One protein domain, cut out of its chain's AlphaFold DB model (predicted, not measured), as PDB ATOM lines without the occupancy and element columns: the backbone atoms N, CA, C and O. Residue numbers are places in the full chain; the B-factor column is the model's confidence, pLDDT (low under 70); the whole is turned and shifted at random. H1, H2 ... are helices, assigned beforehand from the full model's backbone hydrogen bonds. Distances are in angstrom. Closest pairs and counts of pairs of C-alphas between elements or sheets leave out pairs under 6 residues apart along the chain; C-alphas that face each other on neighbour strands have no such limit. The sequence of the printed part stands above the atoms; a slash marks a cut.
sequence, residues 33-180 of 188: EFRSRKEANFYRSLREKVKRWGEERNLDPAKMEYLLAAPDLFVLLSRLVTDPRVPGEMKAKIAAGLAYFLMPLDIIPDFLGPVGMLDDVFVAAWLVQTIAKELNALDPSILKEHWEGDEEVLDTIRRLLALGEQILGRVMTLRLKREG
ATOM      1  N   GLU A  33     299.323 265.760 274.045       56.84
ATOM      2  CA  GLU A  33     300.080 266.888 274.576       56.84
ATOM      3  C   GLU A  33     299.161 268.113 274.719       56.84
ATOM      4  O   GLU A  33     299.070 268.989 273.860       56.84
ATOM      5  N   PHE A  34     298.454 268.204 275.847       64.50
ATOM      6  CA  PHE A  34     297.810 269.450 276.261       64.50
ATOM      7  C   PHE A  34     298.829 270.600 276.238       64.50
ATOM      8  O   PHE A  34     299.928 270.448 276.775       64.50
ATOM      9  N   ARG A  35     298.442 271.795 275.747       66.25
ATOM     10  CA  ARG A  35     299.349 272.968 275.658       66.25
ATOM     11  C   ARG A  35     299.977 273.327 277.006       66.25
ATOM     12  O   ARG A  35     301.009 273.988 277.071       66.25
ATOM     13  N   SER A  36     299.325 272.950 278.109       70.31
ATOM     14  CA  SER A  36     299.893 273.054 279.448       70.31
ATOM     15  C   SER A  36     299.323 272.014 280.412       70.31
ATOM     16  O   SER A  36     298.177 271.576 280.302       70.31
ATOM     17  N   ARG A  37     300.073 271.727 281.483       69.44
ATOM     18  CA  ARG A  37     299.579 270.929 282.621       69.44
ATOM     19  C   ARG A  37     298.321 271.533 283.269       69.44
ATOM     20  O   ARG A  37     297.504 270.793 283.812       69.44
ATOM     21  N   LYS A  38     298.140 272.861 283.205       69.25
ATOM     22  CA  LYS A  38     296.919 273.535 283.682       69.25
ATOM     23  C   LYS A  38     295.707 273.179 282.820       69.25
ATOM     24  O   LYS A  38     294.664 272.863 283.379       69.25
ATOM     25  N   GLU A  39     295.862 273.181 281.497       73.44
ATOM     26  CA  GLU A  39     294.813 272.780 280.548       73.44
ATOM     27  C   GLU A  39     294.426 271.311 280.745       73.44
ATOM     28  O   GLU A  39     293.245 271.017 280.902       73.44
ATOM     29  N   ALA A  40     295.410 270.413 280.875       72.69
ATOM     30  CA  ALA A  40     295.169 268.995 281.155       72.69
ATOM     31  C   ALA A  40     294.383 268.779 282.458       72.69
ATOM     32  O   ALA A  40     293.439 267.993 282.525       72.69
ATOM     33  N   ASN A  41     294.767 269.488 283.524       73.88
ATOM     34  CA  ASN A  41     294.083 269.403 284.812       73.88
ATOM     35  C   ASN A  41     292.662 269.967 284.742       73.88
ATOM     36  O   ASN A  41     291.746 269.369 285.305       73.88
ATOM     37  N   PHE A  42     292.477 271.087 284.042       75.25
ATOM     38  CA  PHE A  42     291.161 271.670 283.820       75.25
ATOM     39  C   PHE A  42     290.259 270.702 283.051       75.25
ATOM     40  O   PHE A  42     289.189 270.368 283.557       75.25
ATOM     41  N   TYR A  43     290.720 270.191 281.905       78.94
ATOM     42  CA  TYR A  43     289.988 269.233 281.077       78.94
ATOM     43  C   TYR A  43     289.556 268.005 281.878       78.94
ATOM     44  O   TYR A  43     288.365 267.710 281.946       78.94
ATOM     45  N   ARG A  44     290.499 267.351 282.572       80.81
ATOM     46  CA  ARG A  44     290.192 266.188 283.416       80.81
ATOM     47  C   ARG A  44     289.152 266.521 284.476       80.81
ATOM     48  O   ARG A  44     288.184 265.790 284.639       80.81
ATOM     49  N   SER A  45     289.309 267.653 285.164       74.56
ATOM     50  CA  SER A  45     288.347 268.068 286.186       74.56
ATOM     51  C   SER A  45     286.960 268.370 285.613       74.56
ATOM     52  O   SER A  45     285.963 268.115 286.283       74.56
ATOM     53  N   LEU A  46     286.882 268.906 284.391       76.31
ATOM     54  CA  LEU A  46     285.628 269.214 283.713       76.31
ATOM     55  C   LEU A  46     284.936 267.931 283.249       76.31
ATOM     56  O   LEU A  46     283.776 267.727 283.595       76.31
ATOM     57  N   ARG A  47     285.655 267.045 282.546       81.50
ATOM     58  CA  ARG A  47     285.140 265.748 282.075       81.50
ATOM     59  C   ARG A  47     284.614 264.911 283.237       81.50
ATOM     60  O   ARG A  47     283.487 264.438 283.172       81.50
ATOM     61  N   GLU A  48     285.359 264.829 284.339       80.69
ATOM     62  CA  GLU A  48     284.927 264.091 285.533       80.69
ATOM     63  C   GLU A  48     283.695 264.704 286.208       80.69
ATOM     64  O   GLU A  48     282.787 263.983 286.612       80.69
ATOM     65  N   LYS A  49     283.610 266.039 286.313       76.38
ATOM     66  CA  LYS A  49     282.414 266.707 286.859       76.38
ATOM     67  C   LYS A  49     281.178 266.434 286.009       76.38
ATOM     68  O   LYS A  49     280.121 266.137 286.555       76.38
ATOM     69  N   VAL A  50     281.324 266.546 284.691       78.00
ATOM     70  CA  VAL A  50     280.254 266.333 283.714       78.00
ATOM     71  C   VAL A  50     279.786 264.877 283.740       78.00
ATOM     72  O   VAL A  50     278.588 264.622 283.862       78.00
ATOM     73  N   LYS A  51     280.728 263.928 283.736       82.56
ATOM     74  CA  LYS A  51     280.460 262.493 283.873       82.56
ATOM     75  C   LYS A  51     279.684 262.183 285.150       82.56
ATOM     76  O   LYS A  51     278.588 261.634 285.081       82.56
ATOM     77  N   ARG A  52     280.204 262.614 286.303       81.50
ATOM     78  CA  ARG A  52     279.551 262.414 287.604       81.50
ATOM     79  C   ARG A  52     278.142 262.992 287.644       81.50
ATOM     80  O   ARG A  52     277.231 262.334 288.122       81.50
ATOM     81  N   TRP A  53     277.951 264.204 287.126       79.81
ATOM     82  CA  TRP A  53     276.636 264.844 287.074       79.81
ATOM     83  C   TRP A  53     275.631 264.043 286.233       79.81
ATOM     84  O   TRP A  53     274.451 263.971 286.587       79.81
ATOM     85  N   GLY A  54     276.091 263.440 285.130       78.38
ATOM     86  CA  GLY A  54     275.276 262.567 284.288       78.38
ATOM     87  C   GLY A  54     274.934 261.239 284.968       78.38
ATOM     88  O   GLY A  54     273.794 260.783 284.878       78.38
ATOM     89  N   GLU A  55     275.892 260.651 285.689       82.69
ATOM     90  CA  GLU A  55     275.717 259.407 286.449       82.69
ATOM     91  C   GLU A  55     274.750 259.615 287.622       82.69
ATOM     92  O   GLU A  55     273.810 258.844 287.796       82.69
ATOM     93  N   GLU A  56     274.906 260.713 288.370       83.19
ATOM     94  CA  GLU A  56     274.022 261.113 289.475       83.19
ATOM     95  C   GLU A  56     272.566 261.319 289.013       83.19
ATOM     96  O   GLU A  56     271.632 261.097 289.783       83.19
ATOM     97  N   ARG A  57     272.351 261.709 287.747       79.44
ATOM     98  CA  ARG A  57     271.017 261.848 287.131       79.44
ATOM     99  C   ARG A  57     270.506 260.595 286.431       79.44
ATOM    100  O   ARG A  57     269.399 260.635 285.894       79.44
ATOM    101  N   ASN A  58     271.277 259.509 286.438       82.31
ATOM    102  CA  ASN A  58     270.941 258.256 285.767       82.31
ATOM    103  C   ASN A  58     270.544 258.476 284.292       82.31
ATOM    104  O   ASN A  58     269.517 257.976 283.824       82.31
ATOM    105  N   LEU A  59     271.317 259.309 283.582       79.06
ATOM    106  CA  LEU A  59     271.084 259.575 282.165       79.06
ATOM    107  C   LEU A  59     271.227 258.290 281.347       79.06
ATOM    108  O   LEU A  59     272.081 257.450 281.626       79.06
ATOM    109  N   ASP A  60     270.403 258.161 280.309       80.88
ATOM    110  CA  ASP A  60     270.567 257.082 279.337       80.88
ATOM    111  C   ASP A  60     271.955 257.176 278.657       80.88
ATOM    112  O   ASP A  60     272.469 258.289 278.481       80.88
ATOM    113  N   PRO A  61     272.558 256.040 278.254       78.25
ATOM    114  CA  PRO A  61     273.859 256.015 277.591       78.25
ATOM    115  C   PRO A  61     273.984 256.975 276.404       78.25
ATOM    116  O   PRO A  61     275.016 257.629 276.271       78.25
ATOM    117  N   ALA A  62     272.936 257.131 275.585       73.88
ATOM    118  CA  ALA A  62     272.988 258.048 274.449       73.88
ATOM    119  C   ALA A  62     273.102 259.510 274.909       73.88
ATOM    120  O   ALA A  62     273.916 260.265 274.390       73.88
ATOM    121  N   LYS A  63     272.340 259.927 275.928       72.50
ATOM    122  CA  LYS A  63     272.482 261.265 276.537       72.50
ATOM    123  C   LYS A  63     273.844 261.476 277.192       72.50
ATOM    124  O   LYS A  63     274.352 262.595 277.162       72.50
ATOM    125  N   MET A  64     274.415 260.429 277.782       77.06
ATOM    126  CA  MET A  64     275.750 260.486 278.374       77.06
ATOM    127  C   MET A  64     276.826 260.742 277.312       77.06
ATOM    128  O   MET A  64     277.700 261.572 277.538       77.06
ATOM    129  N   GLU A  65     276.732 260.103 276.144       76.44
ATOM    130  CA  GLU A  65     277.640 260.330 275.009       76.44
ATOM    131  C   GLU A  65     277.656 261.813 274.595       76.44
ATOM    132  O   GLU A  65     278.710 262.450 274.588       76.44
ATOM    133  N   TYR A  66     276.480 262.416 274.379       71.38
ATOM    134  CA  TYR A  66     276.376 263.848 274.051       71.38
ATOM    135  C   TYR A  66     276.949 264.750 275.141       71.38
ATOM    136  O   TYR A  66     277.578 265.770 274.856       71.38
ATOM    137  N   LEU A  67     276.707 264.389 276.399       77.19
ATOM    138  CA  LEU A  67     277.162 265.163 277.538       77.19
ATOM    139  C   LEU A  67     278.698 265.122 277.656       77.19
ATOM    140  O   LEU A  67     279.316 266.152 277.927       77.19
ATOM    141  N   LEU A  68     279.319 263.970 277.398       82.31
ATOM    142  CA  LEU A  68     280.775 263.797 277.412       82.31
ATOM    143  C   LEU A  68     281.473 264.411 276.193       82.31
ATOM    144  O   LEU A  68     282.635 264.790 276.309       82.31
ATOM    145  N   ALA A  69     280.773 264.612 275.075       79.06
ATOM    146  CA  ALA A  69     281.309 265.366 273.940       79.06
ATOM    147  C   ALA A  69     281.530 266.857 274.267       79.06
ATOM    148  O   ALA A  69     282.377 267.512 273.659       79.06
ATOM    149  N   ALA A  70     280.804 267.417 275.241       79.88
ATOM    150  CA  ALA A  70     280.906 268.829 275.612       79.88
ATOM    151  C   ALA A  70     282.306 269.263 276.104       79.88
ATOM    152  O   ALA A  70     282.832 270.242 275.568       79.88
ATOM    153  N   PRO A  71     282.953 268.591 277.082       81.12
ATOM    154  CA  PRO A  71     284.319 268.932 277.492       81.12
ATOM    155  C   PRO A  71     285.346 268.786 276.358       81.12
ATOM    156  O   PRO A  71     286.286 269.580 276.300       81.12
ATOM    157  N   ASP A  72     285.159 267.829 275.447       84.69
ATOM    158  CA  ASP A  72     286.061 267.613 274.305       84.69
ATOM    159  C   ASP A  72     285.953 268.757 273.294       84.69
ATOM    160  O   ASP A  72     286.956 269.355 272.894       84.69
ATOM    161  N   LEU A  73     284.719 269.142 272.953       82.00
ATOM    162  CA  LEU A  73     284.437 270.300 272.107       82.00
ATOM    163  C   LEU A  73     284.957 271.588 272.734       82.00
ATOM    164  O   LEU A  73     285.526 272.419 272.035       82.00
ATOM    165  N   PHE A  74     284.804 271.754 274.046       83.62
ATOM    166  CA  PHE A  74     285.308 272.931 274.738       83.62
ATOM    167  C   PHE A  74     286.821 273.099 274.542       83.62
ATOM    168  O   PHE A  74     287.284 274.187 274.190       83.62
ATOM    169  N   VAL A  75     287.594 272.023 274.725       84.19
ATOM    170  CA  VAL A  75     289.050 272.064 274.534       84.19
ATOM    171  C   VAL A  75     289.401 272.337 273.076       84.19
ATOM    172  O   VAL A  75     290.176 273.265 272.830       84.19
ATOM    173  N   LEU A  76     288.780 271.627 272.129       85.94
ATOM    174  CA  LEU A  76     288.959 271.853 270.692       85.94
ATOM    175  C   LEU A  76     288.759 273.333 270.338       85.94
ATOM    176  O   LEU A  76     289.654 273.984 269.801       85.94
ATOM    177  N   LEU A  77     287.608 273.894 270.703       83.25
ATOM    178  CA  LEU A  77     287.261 275.287 270.431       83.25
ATOM    179  C   LEU A  77     288.259 276.258 271.076       83.25
ATOM    180  O   LEU A  77     288.684 277.223 270.439       83.25
ATOM    181  N   SER A  78     288.696 275.990 272.309       82.94
ATOM    182  CA  SER A  78     289.679 276.830 273.006       82.94
ATOM    183  C   SER A  78     291.060 276.840 272.333       82.94
ATOM    184  O   SER A  78     291.796 277.826 272.434       82.94
ATOM    185  N   ARG A  79     291.436 275.746 271.661       83.50
ATOM    186  CA  ARG A  79     292.687 275.636 270.902       83.50
ATOM    187  C   ARG A  79     292.571 276.333 269.551       83.50
ATOM    188  O   ARG A  79     293.448 277.125 269.208       83.50
ATOM    189  N   LEU A  80     291.443 276.162 268.861       83.31
ATOM    190  CA  LEU A  80     291.164 276.814 267.578       83.31
ATOM    191  C   LEU A  80     291.153 278.346 267.672       83.31
ATOM    192  O   LEU A  80     291.654 279.018 266.774       83.31
ATOM    193  N   VAL A  81     290.666 278.921 268.779       83.75
ATOM    194  CA  VAL A  81     290.732 280.383 269.005       83.75
ATOM    195  C   VAL A  81     292.177 280.897 268.988       83.75
ATOM    196  O   VAL A  81     292.430 282.014 268.537       83.75
ATOM    197  N   THR A  82     293.134 280.082 269.431       82.12
ATOM    198  CA  THR A  82     294.559 280.442 269.458       82.12
ATOM    199  C   THR A  82     295.340 280.018 268.215       82.12
ATOM    200  O   THR A  82     296.466 280.475 268.039       82.12
ATOM    201  N   ASP A  83     294.770 279.189 267.337       78.88
ATOM    202  CA  ASP A  83     295.478 278.662 266.170       78.88
ATOM    203  C   ASP A  83     295.575 279.725 265.057       78.88
ATOM    204  O   ASP A  83     294.549 280.253 264.616       78.88
ATOM    205  N   PRO A  84     296.776 280.097 264.574       81.25
ATOM    206  CA  PRO A  84     296.937 281.129 263.549       81.25
ATOM    207  C   PRO A  84     296.305 280.765 262.196       81.25
ATOM    208  O   PRO A  84     295.970 281.675 261.442       81.25
ATOM    209  N   ARG A  85     296.098 279.473 261.903       82.62
ATOM    210  CA  ARG A  85     295.464 278.975 260.670       82.62
ATOM    211  C   ARG A  85     293.954 279.224 260.646       82.62
ATOM    212  O   ARG A  85     293.352 279.193 259.578       82.62
ATOM    213  N   VAL A  86     293.335 279.482 261.802       80.62
ATOM    214  CA  VAL A  86     291.890 279.723 261.905       80.62
ATOM    215  C   VAL A  86     291.565 281.191 261.568       80.62
ATOM    216  O   VAL A  86     292.144 282.100 262.181       80.62
ATOM    217  N   PRO A  87     290.623 281.460 260.638       85.75
ATOM    218  CA  PRO A  87     290.219 282.819 260.275       85.75
ATOM    219  C   PRO A  87     289.704 283.637 261.468       85.75
ATOM    220  O   PRO A  87     289.002 283.124 262.338       85.75
ATOM    221  N   GLY A  88     289.998 284.942 261.496       85.12
ATOM    222  CA  GLY A  88     289.627 285.825 262.613       85.12
ATOM    223  C   GLY A  88     288.119 285.909 262.883       85.12
ATOM    224  O   GLY A  88     287.703 285.904 264.040       85.12
ATOM    225  N   GLU A  89     287.294 285.914 261.833       83.31
ATOM    226  CA  GLU A  89     285.830 285.884 261.965       83.31
ATOM    227  C   GLU A  89     285.356 284.602 262.668       83.31
ATOM    228  O   GLU A  89     284.529 284.648 263.580       83.31
ATOM    229  N   MET A  90     285.940 283.460 262.298       82.94
ATOM    230  CA  MET A  90     285.638 282.175 262.917       82.94
ATOM    231  C   MET A  90     286.064 282.157 264.387       82.94
ATOM    232  O   MET A  90     285.294 281.728 265.245       82.94
ATOM    233  N   LYS A  91     287.240 282.709 264.715       82.81
ATOM    234  CA  LYS A  91     287.684 282.867 266.110       82.81
ATOM    235  C   LYS A  91     286.700 283.688 266.931       82.81
ATOM    236  O   LYS A  91     286.417 283.314 268.063       82.81
ATOM    237  N   ALA A  92     286.163 284.772 266.372       82.31
ATOM    238  CA  ALA A  92     285.178 285.603 267.056       82.31
ATOM    239  C   ALA A  92     283.882 284.826 267.345       82.31
ATOM    240  O   ALA A  92     283.383 284.876 268.469       82.31
ATOM    241  N   LYS A  93     283.378 284.050 266.375       79.69
ATOM    242  CA  LYS A  93     282.197 283.186 266.554       79.69
ATOM    243  C   LYS A  93     282.436 282.103 267.607       79.69
ATOM    244  O   LYS A  93     281.601 281.912 268.488       79.69
ATOM    245  N   ILE A  94     283.591 281.436 267.558       81.44
ATOM    246  CA  ILE A  94     283.971 280.416 268.543       81.44
ATOM    247  C   ILE A  94     284.107 281.039 269.937       81.44
ATOM    248  O   ILE A  94     283.570 280.501 270.899       81.44
ATOM    249  N   ALA A  95     284.780 282.185 270.058       82.19
ATOM    250  CA  ALA A  95     284.955 282.879 271.330       82.19
ATOM    251  C   ALA A  95     283.615 283.338 271.923       82.19
ATOM    252  O   ALA A  95     283.398 283.172 273.120       82.19
ATOM    253  N   ALA A  96     282.697 283.848 271.095       78.94
ATOM    254  CA  ALA A  96     281.339 284.183 271.517       78.94
ATOM    255  C   ALA A  96     280.577 282.941 272.010       78.94
ATOM    256  O   ALA A  96     279.928 282.994 273.052       78.94
ATOM    257  N   GLY A  97     280.706 281.809 271.314       76.19
ATOM    258  CA  GLY A  97     280.084 280.556 271.731       76.19
ATOM    259  C   GLY A  97     280.665 279.971 273.016       76.19
ATOM    260  O   GLY A  97     279.920 279.511 273.877       76.19
ATOM    261  N   LEU A  98     281.984 280.045 273.191       75.88
ATOM    262  CA  LEU A  98     282.652 279.667 274.435       75.88
ATOM    263  C   LEU A  98     282.247 280.580 275.590       75.88
ATOM    264  O   LEU A  98     281.995 280.089 276.683       75.88
ATOM    265  N   ALA A  99     282.157 281.892 275.361       75.38
ATOM    266  CA  ALA A  99     281.687 282.838 276.367       75.38
ATOM    267  C   ALA A  99     280.238 282.539 276.782       75.38
ATOM    268  O   ALA A  99     279.941 282.544 277.975       75.38
ATOM    269  N   TYR A 100     279.372 282.202 275.821       66.56
ATOM    270  CA  TYR A 100     278.005 281.756 276.088       66.56
ATOM    271  C   TYR A 100     277.971 280.453 276.904       66.56
ATOM    272  O   TYR A 100     277.208 280.345 277.855       66.56
ATOM    273  N   PHE A 101     278.844 279.489 276.596       66.94
ATOM    274  CA  PHE A 101     278.937 278.219 277.327       66.94
ATOM    275  C   PHE A 101     279.532 278.359 278.743       66.94
ATOM    276  O   PHE A 101     279.174 277.605 279.646       66.94
ATOM    277  N   LEU A 102     280.467 279.297 278.938       63.41
ATOM    278  CA  LEU A 102     281.147 279.558 280.214       63.41
ATOM    279  C   LEU A 102     280.356 280.470 281.154       63.41
ATOM    280  O   LEU A 102     280.612 280.454 282.361       63.41
ATOM    281  N   MET A 103     279.415 281.256 280.628       56.94
ATOM    282  CA  MET A 103     278.404 281.919 281.446       56.94
ATOM    283  C   MET A 103     277.635 280.824 282.203       56.94
ATOM    284  O   MET A 103     277.301 279.794 281.620       56.94
ATOM    285  N   PRO A 104     277.530 280.942 283.534       45.56
ATOM    286  CA  PRO A 104     277.723 279.822 284.439       45.56
ATOM    287  C   PRO A 104     276.639 278.767 284.252       45.56
ATOM    288  O   PRO A 104     275.589 278.854 284.866       45.56
ATOM    289  N   LEU A 105     276.937 277.718 283.486       50.44
ATOM    290  CA  LEU A 105     276.228 276.447 283.583       50.44
ATOM    291  C   LEU A 105     274.697 276.528 283.361       50.44
ATOM    292  O   LEU A 105     274.027 275.633 283.853       50.44
ATOM    293  N   ASP A 106     274.136 277.504 282.631       54.91
ATOM    294  CA  ASP A 106     272.672 277.594 282.401       54.91
ATOM    295  C   ASP A 106     272.152 276.555 281.374       54.91
ATOM    296  O   ASP A 106     271.047 276.039 281.509       54.91
ATOM    297  N   ILE A 107     272.959 276.134 280.385       50.16
ATOM    298  CA  ILE A 107     272.506 275.225 279.300       50.16
ATOM    299  C   ILE A 107     272.320 273.769 279.773       50.16
ATOM    300  O   ILE A 107     271.439 273.055 279.288       50.16
ATOM    301  N   ILE A 108     273.163 273.301 280.703       49.22
ATOM    302  CA  ILE A 108     273.155 271.904 281.180       49.22
ATOM    303  C   ILE A 108     271.899 271.588 282.034       49.22
ATOM    304  O   ILE A 108     271.291 270.538 281.811       49.22
ATOM    305  N   PRO A 109     271.479 272.443 282.993       48.09
ATOM    306  CA  PRO A 109     270.232 272.297 283.743       48.09
ATOM    307  C   PRO A 109     268.994 272.408 282.858       48.09
ATOM    308  O   PRO A 109     268.072 271.603 283.005       48.09
ATOM    309  N   ASP A 110     268.993 273.362 281.927       49.75
ATOM    310  CA  ASP A 110     267.805 273.693 281.157       49.75
ATOM    311  C   ASP A 110     267.508 272.632 280.092       49.75
ATOM    312  O   ASP A 110     266.355 272.227 279.960       49.75
ATOM    313  N   PHE A 111     268.492 272.057 279.380       50.91
ATOM    314  CA  PHE A 111     268.224 271.065 278.310       50.91
ATOM    315  C   PHE A 111     267.392 269.838 278.763       50.91
ATOM    316  O   PHE A 111     266.885 269.082 277.932       50.91
ATOM    317  N   LEU A 112     267.223 269.633 280.076       51.19
ATOM    318  CA  LEU A 112     266.481 268.530 280.683       51.19
ATOM    319  C   LEU A 112     265.149 268.922 281.381       51.19
ATOM    320  O   LEU A 112     264.491 268.020 281.903       51.19
ATOM    321  N   GLY A 113     264.727 270.199 281.409       48.03
ATOM    322  CA  GLY A 113     263.561 270.693 282.185       48.03
ATOM    323  C   GLY A 113     262.332 271.175 281.369       48.03
ATOM    324  O   GLY A 113     262.443 271.402 280.163       48.03
ATOM    325  N   PRO A 114     261.121 271.326 281.975       49.41
ATOM    326  CA  PRO A 114     259.897 271.658 281.235       49.41
ATOM    327  C   PRO A 114     259.555 273.166 281.161       49.41
ATOM    328  O   PRO A 114     259.427 273.851 282.167       49.41
ATOM    329  N   VAL A 115     259.270 273.605 279.925       49.16
ATOM    330  CA  VAL A 115     258.355 274.685 279.471       49.16
ATOM    331  C   VAL A 115     258.559 276.105 280.044       49.16
ATOM    332  O   VAL A 115     257.691 276.676 280.693       49.16
ATOM    333  N   GLY A 116     259.666 276.726 279.631       50.16
ATOM    334  CA  GLY A 116     259.856 278.187 279.506       50.16
ATOM    335  C   GLY A 116     260.886 278.577 278.427       50.16
ATOM    336  O   GLY A 116     261.151 279.747 278.201       50.16
ATOM    337  N   MET A 117     261.406 277.572 277.715       54.03
ATOM    338  CA  MET A 117     262.795 277.480 277.244       54.03
ATOM    339  C   MET A 117     262.988 277.588 275.729       54.03
ATOM    340  O   MET A 117     264.074 277.347 275.215       54.03
ATOM    341  N   LEU A 118     261.918 277.836 274.970       60.06
ATOM    342  CA  LEU A 118     261.992 277.728 273.508       60.06
ATOM    343  C   LEU A 118     262.986 278.721 272.892       60.06
ATOM    344  O   LEU A 118     263.568 278.392 271.863       60.06
ATOM    345  N   ASP A 119     263.170 279.893 273.505       67.12
ATOM    346  CA  ASP A 119     264.120 280.902 273.023       67.12
ATOM    347  C   ASP A 119     265.568 280.495 273.339       67.12
ATOM    348  O   ASP A 119     266.407 280.466 272.442       67.12
ATOM    349  N   ASP A 120     265.838 280.026 274.559       67.31
ATOM    350  CA  ASP A 120     267.176 279.579 274.970       67.31
ATOM    351  C   ASP A 120     267.626 278.309 274.229       67.31
ATOM    352  O   ASP A 120     268.755 278.224 273.748       67.31
ATOM    353  N   VAL A 121     266.719 277.343 274.026       68.06
ATOM    354  CA  VAL A 121     266.982 276.145 273.202       68.06
ATOM    355  C   VAL A 121     267.260 276.528 271.755       68.06
ATOM    356  O   VAL A 121     268.126 275.927 271.116       68.06
ATOM    357  N   PHE A 122     266.527 277.505 271.217       75.25
ATOM    358  CA  PHE A 122     266.747 277.981 269.857       75.25
ATOM    359  C   PHE A 122     268.134 278.605 269.714       75.25
ATOM    360  O   PHE A 122     268.864 278.242 268.793       75.25
ATOM    361  N   VAL A 123     268.517 279.493 270.636       73.06
ATOM    362  CA  VAL A 123     269.832 280.150 270.640       73.06
ATOM    363  C   VAL A 123     270.951 279.121 270.784       73.06
ATOM    364  O   VAL A 123     271.894 279.142 269.994       73.06
ATOM    365  N   ALA A 124     270.827 278.170 271.712       72.19
ATOM    366  CA  ALA A 124     271.811 277.109 271.897       72.19
ATOM    367  C   ALA A 124     271.945 276.216 270.652       72.19
ATOM    368  O   ALA A 124     273.055 275.961 270.187       72.19
ATOM    369  N   ALA A 125     270.830 275.777 270.060       75.88
ATOM    370  CA  ALA A 125     270.851 274.948 268.855       75.88
ATOM    371  C   ALA A 125     271.401 275.702 267.636       75.88
ATOM    372  O   ALA A 125     272.154 275.133 266.843       75.88
ATOM    373  N   TRP A 126     271.068 276.987 267.502       81.56
ATOM    374  CA  TRP A 126     271.615 277.862 266.469       81.56
ATOM    375  C   TRP A 126     273.121 278.057 266.637       81.56
ATOM    376  O   TRP A 126     273.861 277.980 265.654       81.56
ATOM    377  N   LEU A 127     273.590 278.242 267.870       79.06
ATOM    378  CA  LEU A 127     275.007 278.380 268.177       79.06
ATOM    379  C   LEU A 127     275.774 277.091 267.863       79.06
ATOM    380  O   LEU A 127     276.780 277.145 267.158       79.06
ATOM    381  N   VAL A 128     275.279 275.936 268.321       79.94
ATOM    382  CA  VAL A 128     275.866 274.618 268.021       79.94
ATOM    383  C   VAL A 128     275.933 274.391 266.515       79.94
ATOM    384  O   VAL A 128     276.987 274.024 266.003       79.94
ATOM    385  N   GLN A 129     274.846 274.665 265.789       83.94
ATOM    386  CA  GLN A 129     274.830 274.534 264.335       83.94
ATOM    387  C   GLN A 129     275.838 275.479 263.670       83.94
ATOM    388  O   GLN A 129     276.541 275.070 262.750       83.94
ATOM    389  N   THR A 130     275.911 276.733 264.117       82.75
ATOM    390  CA  THR A 130     276.830 277.733 263.560       82.75
ATOM    391  C   THR A 130     278.275 277.298 263.761       82.75
ATOM    392  O   THR A 130     279.021 277.215 262.794       82.75
ATOM    393  N   ILE A 131     278.651 276.928 264.985       81.81
ATOM    394  CA  ILE A 131     279.998 276.440 265.294       81.81
ATOM    395  C   ILE A 131     280.305 275.182 264.486       81.81
ATOM    396  O   ILE A 131     281.345 275.113 263.845       81.81
ATOM    397  N   ALA A 132     279.405 274.202 264.457       85.38
ATOM    398  CA  ALA A 132     279.656 272.956 263.747       85.38
ATOM    399  C   ALA A 132     279.784 273.164 262.222       85.38
ATOM    400  O   ALA A 132     280.581 272.480 261.584       85.38
ATOM    401  N   LYS A 133     279.080 274.149 261.638       85.88
ATOM    402  CA  LYS A 133     279.253 274.553 260.229       85.88
ATOM    403  C   LYS A 133     280.634 275.148 259.978       85.88
ATOM    404  O   LYS A 133     281.281 274.771 259.006       85.88
ATOM    405  N   GLU A 134     281.076 276.043 260.856       85.06
ATOM    406  CA  GLU A 134     282.405 276.655 260.789       85.06
ATOM    407  C   GLU A 134     283.506 275.592 260.916       85.06
ATOM    408  O   GLU A 134     284.417 275.543 260.094       85.06
ATOM    409  N   LEU A 135     283.380 274.674 261.882       85.19
ATOM    410  CA  LEU A 135     284.319 273.565 262.047       85.19
ATOM    411  C   LEU A 135     284.351 272.665 260.810       85.19
ATOM    412  O   LEU A 135     285.424 272.331 260.333       85.19
ATOM    413  N   ASN A 136     283.196 272.310 260.246       86.94
ATOM    414  CA  ASN A 136     283.131 271.471 259.049       86.94
ATOM    415  C   ASN A 136     283.731 272.142 257.796       86.94
ATOM    416  O   ASN A 136     284.034 271.452 256.825       86.94
ATOM    417  N   ALA A 137     283.888 273.469 257.799       85.12
ATOM    418  CA  ALA A 137     284.556 274.219 256.739       85.12
ATOM    419  C   ALA A 137     286.080 274.342 256.937       85.12
ATOM    420  O   ALA A 137     286.776 274.746 256.004       85.12
ATOM    421  N   LEU A 138     286.607 274.012 258.124       86.12
ATOM    422  CA  LEU A 138     288.047 273.966 258.379       86.12
ATOM    423  C   LEU A 138     288.687 272.725 257.757       86.12
ATOM    424  O   LEU A 138     288.047 271.693 257.555       86.12
ATOM    425  N   ASP A 139     289.994 272.819 257.512       86.56
ATOM    426  CA  ASP A 139     290.801 271.662 257.141       86.56
ATOM    427  C   ASP A 139     290.694 270.575 258.238       86.56
ATOM    428  O   ASP A 139     291.019 270.846 259.403       86.56
ATOM    429  N   PRO A 140     290.263 269.342 257.897       85.88
ATOM    430  CA  PRO A 140     290.140 268.243 258.850       85.88
ATOM    431  C   PRO A 140     291.418 267.927 259.630       85.88
ATOM    432  O   PRO A 140     291.329 267.419 260.747       85.88
ATOM    433  N   SER A 141     292.595 268.205 259.066       84.25
ATOM    434  CA  SER A 141     293.875 267.991 259.748       84.25
ATOM    435  C   SER A 141     294.015 268.869 260.993       84.25
ATOM    436  O   SER A 141     294.406 268.362 262.040       84.25
ATOM    437  N   ILE A 142     293.587 270.135 260.922       85.12
ATOM    438  CA  ILE A 142     293.609 271.079 262.051       85.12
ATOM    439  C   ILE A 142     292.687 270.581 263.167       85.12
ATOM    440  O   ILE A 142     293.030 270.632 264.344       85.12
ATOM    441  N   LEU A 143     291.506 270.074 262.806       85.75
ATOM    442  CA  LEU A 143     290.552 269.552 263.784       85.75
ATOM    443  C   LEU A 143     291.099 268.320 264.503       85.75
ATOM    444  O   LEU A 143     290.985 268.235 265.720       85.75
ATOM    445  N   LYS A 144     291.693 267.386 263.753       85.44
ATOM    446  CA  LYS A 144     292.287 266.161 264.302       85.44
ATOM    447  C   LYS A 144     293.468 266.460 265.220       85.44
ATOM    448  O   LYS A 144     293.565 265.847 266.274       85.44
ATOM    449  N   GLU A 145     294.309 267.424 264.851       82.88
ATOM    450  CA  GLU A 145     295.456 267.873 265.652       82.88
ATOM    451  C   GLU A 145     295.030 268.408 267.030       82.88
ATOM    452  O   GLU A 145     295.714 268.193 268.026       82.88
ATOM    453  N   HIS A 146     293.873 269.072 267.107       82.62
ATOM    454  CA  HIS A 146     293.381 269.683 268.346       82.62
ATOM    455  C   HIS A 146     292.362 268.833 269.114       82.62
ATOM    456  O   HIS A 146     291.868 269.287 270.151       82.62
ATOM    457  N   TRP A 147     292.016 267.640 268.624       85.44
ATOM    458  CA  TRP A 147     290.929 266.831 269.169       85.44
ATOM    459  C   TRP A 147     291.374 265.859 270.266       85.44
ATOM    460  O   TRP A 147     292.265 265.035 270.085       85.44
ATOM    461  N   GLU A 148     290.667 265.915 271.393       78.69
ATOM    462  CA  GLU A 148     290.970 265.144 272.607       78.69
ATOM    463  C   GLU A 148     289.977 264.009 272.879       78.69
ATOM    464  O   GLU A 148     290.255 263.129 273.688       78.69
ATOM    465  N   GLY A 149     288.821 264.020 272.214       76.25
ATOM    466  CA  GLY A 149     287.774 263.036 272.465       76.25
ATOM    467  C   GLY A 149     288.146 261.629 272.000       76.25
ATOM    468  O   GLY A 149     289.004 261.434 271.132       76.25
ATOM    469  N   ASP A 150     287.463 260.648 272.583       74.38
ATOM    470  CA  ASP A 150     287.634 259.224 272.266       74.38
ATOM    471  C   ASP A 150     287.099 258.879 270.863       74.38
ATOM    472  O   ASP A 150     287.558 257.936 270.225       74.38
ATOM    473  N   GLU A 151     286.145 259.668 270.373       80.06
ATOM    474  CA  GLU A 151     285.486 259.476 269.080       80.06
ATOM    475  C   GLU A 151     286.175 260.237 267.942       80.06
ATOM    476  O   GLU A 151     286.974 261.134 268.179       80.06
ATOM    477  N   GLU A 152     285.834 259.948 266.686       86.06
ATOM    478  CA  GLU A 152     286.335 260.719 265.544       86.06
ATOM    479  C   GLU A 152     285.728 262.133 265.501       86.06
ATOM    480  O   GLU A 152     284.507 262.310 265.447       86.06
ATOM    481  N   VAL A 153     286.584 263.164 265.459       86.00
ATOM    482  CA  VAL A 153     286.169 264.582 265.522       86.00
ATOM    483  C   VAL A 153     285.150 264.962 264.447       86.00
ATOM    484  O   VAL A 153     284.195 265.688 264.718       86.00
ATOM    485  N   LEU A 154     285.320 264.445 263.227       87.25
ATOM    486  CA  LEU A 154     284.423 264.740 262.109       87.25
ATOM    487  C   LEU A 154     283.035 264.140 262.330       87.25
ATOM    488  O   LEU A 154     282.033 264.772 261.997       87.25
ATOM    489  N   ASP A 155     282.963 262.951 262.917       88.31
ATOM    490  CA  ASP A 155     281.692 262.289 263.199       88.31
ATOM    491  C   ASP A 155     280.975 262.960 264.368       88.31
ATOM    492  O   ASP A 155     279.754 263.128 264.343       88.31
ATOM    493  N   THR A 156     281.724 263.454 265.355       86.31
ATOM    494  CA  THR A 156     281.189 264.336 266.397       86.31
ATOM    495  C   THR A 156     280.623 265.627 265.799       86.31
ATOM    496  O   THR A 156     279.469 265.965 266.064       86.31
ATOM    497  N   ILE A 157     281.357 266.317 264.917       87.31
ATOM    498  CA  ILE A 157     280.884 267.548 264.255       87.31
ATOM    499  C   ILE A 157     279.620 267.291 263.423       87.31
ATOM    500  O   ILE A 157     278.659 268.057 263.512       87.31
ATOM    501  N   ARG A 158     279.576 266.201 262.650       88.94
ATOM    502  CA  ARG A 158     278.399 265.818 261.851       88.94
ATOM    503  C   ARG A 158     277.175 265.551 262.721       88.94
ATOM    504  O   ARG A 158     276.079 265.992 262.379       88.94
ATOM    505  N   ARG A 159     277.351 264.873 263.856       85.12
ATOM    506  CA  ARG A 159     276.268 264.646 264.822       85.12
ATOM    507  C   ARG A 159     275.755 265.954 265.413       85.12
ATOM    508  O   ARG A 159     274.543 266.131 265.502       85.12
ATOM    509  N   LEU A 160     276.639 266.895 265.744       82.94
ATOM    510  CA  LEU A 160     276.243 268.219 266.241       82.94
ATOM    511  C   LEU A 160     275.487 269.038 265.191       82.94
ATOM    512  O   LEU A 160     274.485 269.671 265.524       82.94
ATOM    513  N   LEU A 161     275.927 268.999 263.929       86.06
ATOM    514  CA  LEU A 161     275.208 269.612 262.807       86.06
ATOM    515  C   LEU A 161     273.782 269.063 262.705       86.06
ATOM    516  O   LEU A 161     272.822 269.838 262.719       86.06
ATOM    517  N   ALA A 162     273.648 267.735 262.673       85.81
ATOM    518  CA  ALA A 162     272.359 267.057 262.578       85.81
ATOM    519  C   ALA A 162     271.456 267.351 263.787       85.81
ATOM    520  O   ALA A 162     270.260 267.606 263.631       85.81
ATOM    521  N   LEU A 163     272.026 267.371 264.995       81.44
ATOM    522  CA  LEU A 163     271.309 267.703 266.223       81.44
ATOM    523  C   LEU A 163     270.776 269.141 266.186       81.44
ATOM    524  O   LEU A 163     269.602 269.370 266.477       81.44
ATOM    525  N   GLY A 164     271.612 270.102 265.784       78.44
ATOM    526  CA  GLY A 164     271.218 271.504 265.641       78.44
ATOM    527  C   GLY A 164     270.077 271.680 264.637       78.44
ATOM    528  O   GLY A 164     269.073 272.318 264.950       78.44
ATOM    529  N   GLU A 165     270.174 271.054 263.460       84.88
ATOM    530  CA  GLU A 165     269.103 271.054 262.451       84.88
ATOM    531  C   GLU A 165     267.794 270.461 262.984       84.88
ATOM    532  O   GLU A 165     266.722 271.053 262.817       84.88
ATOM    533  N   GLN A 166     267.871 269.326 263.679       83.44
ATOM    534  CA  GLN A 166     266.704 268.656 264.243       83.44
ATOM    535  C   GLN A 166     266.015 269.504 265.317       83.44
ATOM    536  O   GLN A 166     264.783 269.606 265.328       83.44
ATOM    537  N   ILE A 167     266.783 270.110 266.228       78.94
ATOM    538  CA  ILE A 167     266.239 270.946 267.303       78.94
ATOM    539  C   ILE A 167     265.607 272.208 266.719       78.94
ATOM    540  O   ILE A 167     264.451 272.501 267.027       78.94
ATOM    541  N   LEU A 168     266.309 272.916 265.830       82.88
ATOM    542  CA  LEU A 168     265.787 274.130 265.199       82.88
ATOM    543  C   LEU A 168     264.506 273.844 264.410       82.88
ATOM    544  O   LEU A 168     263.518 274.561 264.572       82.88
ATOM    545  N   GLY A 169     264.470 272.756 263.634       83.25
ATOM    546  CA  GLY A 169     263.274 272.341 262.898       83.25
ATOM    547  C   GLY A 169     262.079 272.050 263.814       83.25
ATOM    548  O   GLY A 169     260.953 272.482 263.540       83.25
ATOM    549  N   ARG A 170     262.311 271.374 264.947       83.62
ATOM    550  CA  ARG A 170     261.275 271.108 265.961       83.62
ATOM    551  C   ARG A 170     260.766 272.394 266.604       83.62
ATOM    552  O   ARG A 170     259.552 272.582 266.678       83.62
ATOM    553  N   VAL A 171     261.662 273.285 267.029       78.25
ATOM    554  CA  VAL A 171     261.296 274.566 267.656       78.25
ATOM    555  C   VAL A 171     260.499 275.440 266.685       78.25
ATOM    556  O   VAL A 171     259.437 275.945 267.053       78.25
ATOM    557  N   MET A 172     260.938 275.556 265.428       80.44
ATOM    558  CA  MET A 172     260.211 276.296 264.389       80.44
ATOM    559  C   MET A 172     258.813 275.716 264.152       80.44
ATOM    560  O   MET A 172     257.833 276.459 264.114       80.44
ATOM    561  N   THR A 173     258.691 274.388 264.078       81.81
ATOM    562  CA  THR A 173     257.391 273.715 263.915       81.81
ATOM    563  C   THR A 173     256.448 273.993 265.090       81.81
ATOM    564  O   THR A 173     255.256 274.232 264.890       81.81
ATOM    565  N   LEU A 174     256.959 273.986 266.325       79.69
ATOM    566  CA  LEU A 174     256.168 274.301 267.517       79.69
ATOM    567  C   LEU A 174     255.721 275.771 267.538       79.69
ATOM    568  O   LEU A 174     254.573 276.047 267.888       79.69
ATOM    569  N   ARG A 175     256.584 276.701 267.111       73.19
ATOM    570  CA  ARG A 175     256.256 278.133 266.999       73.19
ATOM    571  C   ARG A 175     255.131 278.370 265.989       73.19
ATOM    572  O   ARG A 175     254.145 279.020 266.320       73.19
ATOM    573  N   LEU A 176     255.220 277.741 264.815       77.94
ATOM    574  CA  LEU A 176     254.199 277.833 263.766       77.94
ATOM    575  C   LEU A 176     252.841 277.261 264.205       77.94
ATOM    576  O   LEU A 176     251.803 277.843 263.901       77.94
ATOM    577  N   LYS A 177     252.822 276.154 264.962       75.38
ATOM    578  CA  LYS A 177     251.574 275.590 265.514       75.38
ATOM    579  C   LYS A 177     250.924 276.497 266.563       75.38
ATOM    580  O   LYS A 177     249.699 276.533 266.652       75.38
ATOM    581  N   ARG A 178     251.722 277.224 267.351       66.75
ATOM    582  CA  ARG A 178     251.231 278.166 268.372       66.75
ATOM    583  C   ARG A 178     250.652 279.449 267.759       66.75
ATOM    584  O   ARG A 178     249.766 280.053 268.354       66.75
ATOM    585  N   GLU A 179     251.111 279.834 266.572       62.56
ATOM    586  CA  GLU A 179     250.668 281.027 265.835       62.56
ATOM    587  C   GLU A 179     249.656 280.723 264.710       62.56
ATOM    588  O   GLU A 179     249.478 281.533 263.801       62.56
ATOM    589  N   GLY A 180     248.967 279.573 264.767       61.44
ATOM    590  CA  GLY A 180     248.011 279.135 263.741       61.44
ATOM    591  C   GLY A 180     246.961 280.198 263.344       61.44
ATOM    592  O   GLY A 180     246.636 281.076 264.152       61.44
TER     593      GLY A 180
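This is residues 33 to 180 of the 188 residues of the protein "DUF1232 domain-containing protein" of Caldilineae bacterium (UniProt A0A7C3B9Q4). Two pairs of helices, the long H7 side by side with H5 and the hairpin of H1 and H2, are bridged by H3, which packs on both H2 and H5. H2 is in the middle with H1 on its outer side, short H6 packs on the first residues of H7, and in the link after tiny H4 residues 112 to 117 stick out. The printed part has 148 residues with seven named helices, H1 to H7 in order, and no named strand: an all-helix domain. It is compact, with a radius of gyration of the C-alphas of 15.9 A, and spans 53 by 37 by 26 A.

H7, residues 153 to 178, touches H5, residues 118 to 137, closest at the C-alphas of Ala 125 and Gly 164, 4.7 A apart. They run opposite ways at a shallow tilt of 33 degrees, only just short of steep. H6, residues 140 to 145, touches residues 153 to 154 alone of H7, closest at the C-alphas of Lys 144 and Val 153, 6.4 A. H3, residues 88 to 102, touches H5 at residues 127 to 134 alone, closest at the C-alphas of Ile 94 and Ile 131, 6.5 A, at a steep tilt of 39 degrees. H2, residues 61 to 80, touches H3 with residues 74 to 80 alone, closest at the C-alphas of Leu 77 and Ile 94, 6.4 A, at a steep tilt of 47 degrees. H2 has a kink of 25 degrees near residue 74. H1, residues 37 to 56, forms a helical hairpin with H2, closest at the C-alphas of Arg 47 and Pro 71, 5.6 A, at a shallow tilt of 20 degrees. H1 and H7 are apart. H4, residues 107 to 110, is close to but not clearly touching H5, with the C-alphas of Ile 107 and Ala 124 7.7 A apart. Every O i to N i+4 pair is within hydrogen-bond range in H1, H3, H5, H6 and H7, and 13 of 16 in H2; H4 is too short for such a pair.

H7 measures 37.6 A from first to last C-alpha and ends at C-alpha 178, (251.231, 278.166, 268.372). H5 measures 28.3 A, H2 28.8 A, H3 20.5 A, H6 8.6 A and H4 5.3 A. H1, 28.2 A, begins at C-alpha 37, (299.579, 270.929, 282.621).

The C-alphas of Arg 37 and Gly 180, the two farthest apart, are 55.5 A apart. The printed part has no cut and no long link. Mean pLDDT of the printed part is 76.3; residues 33 to 35, 37 to 38, 100 to 121 and 178 to 180 are under 70.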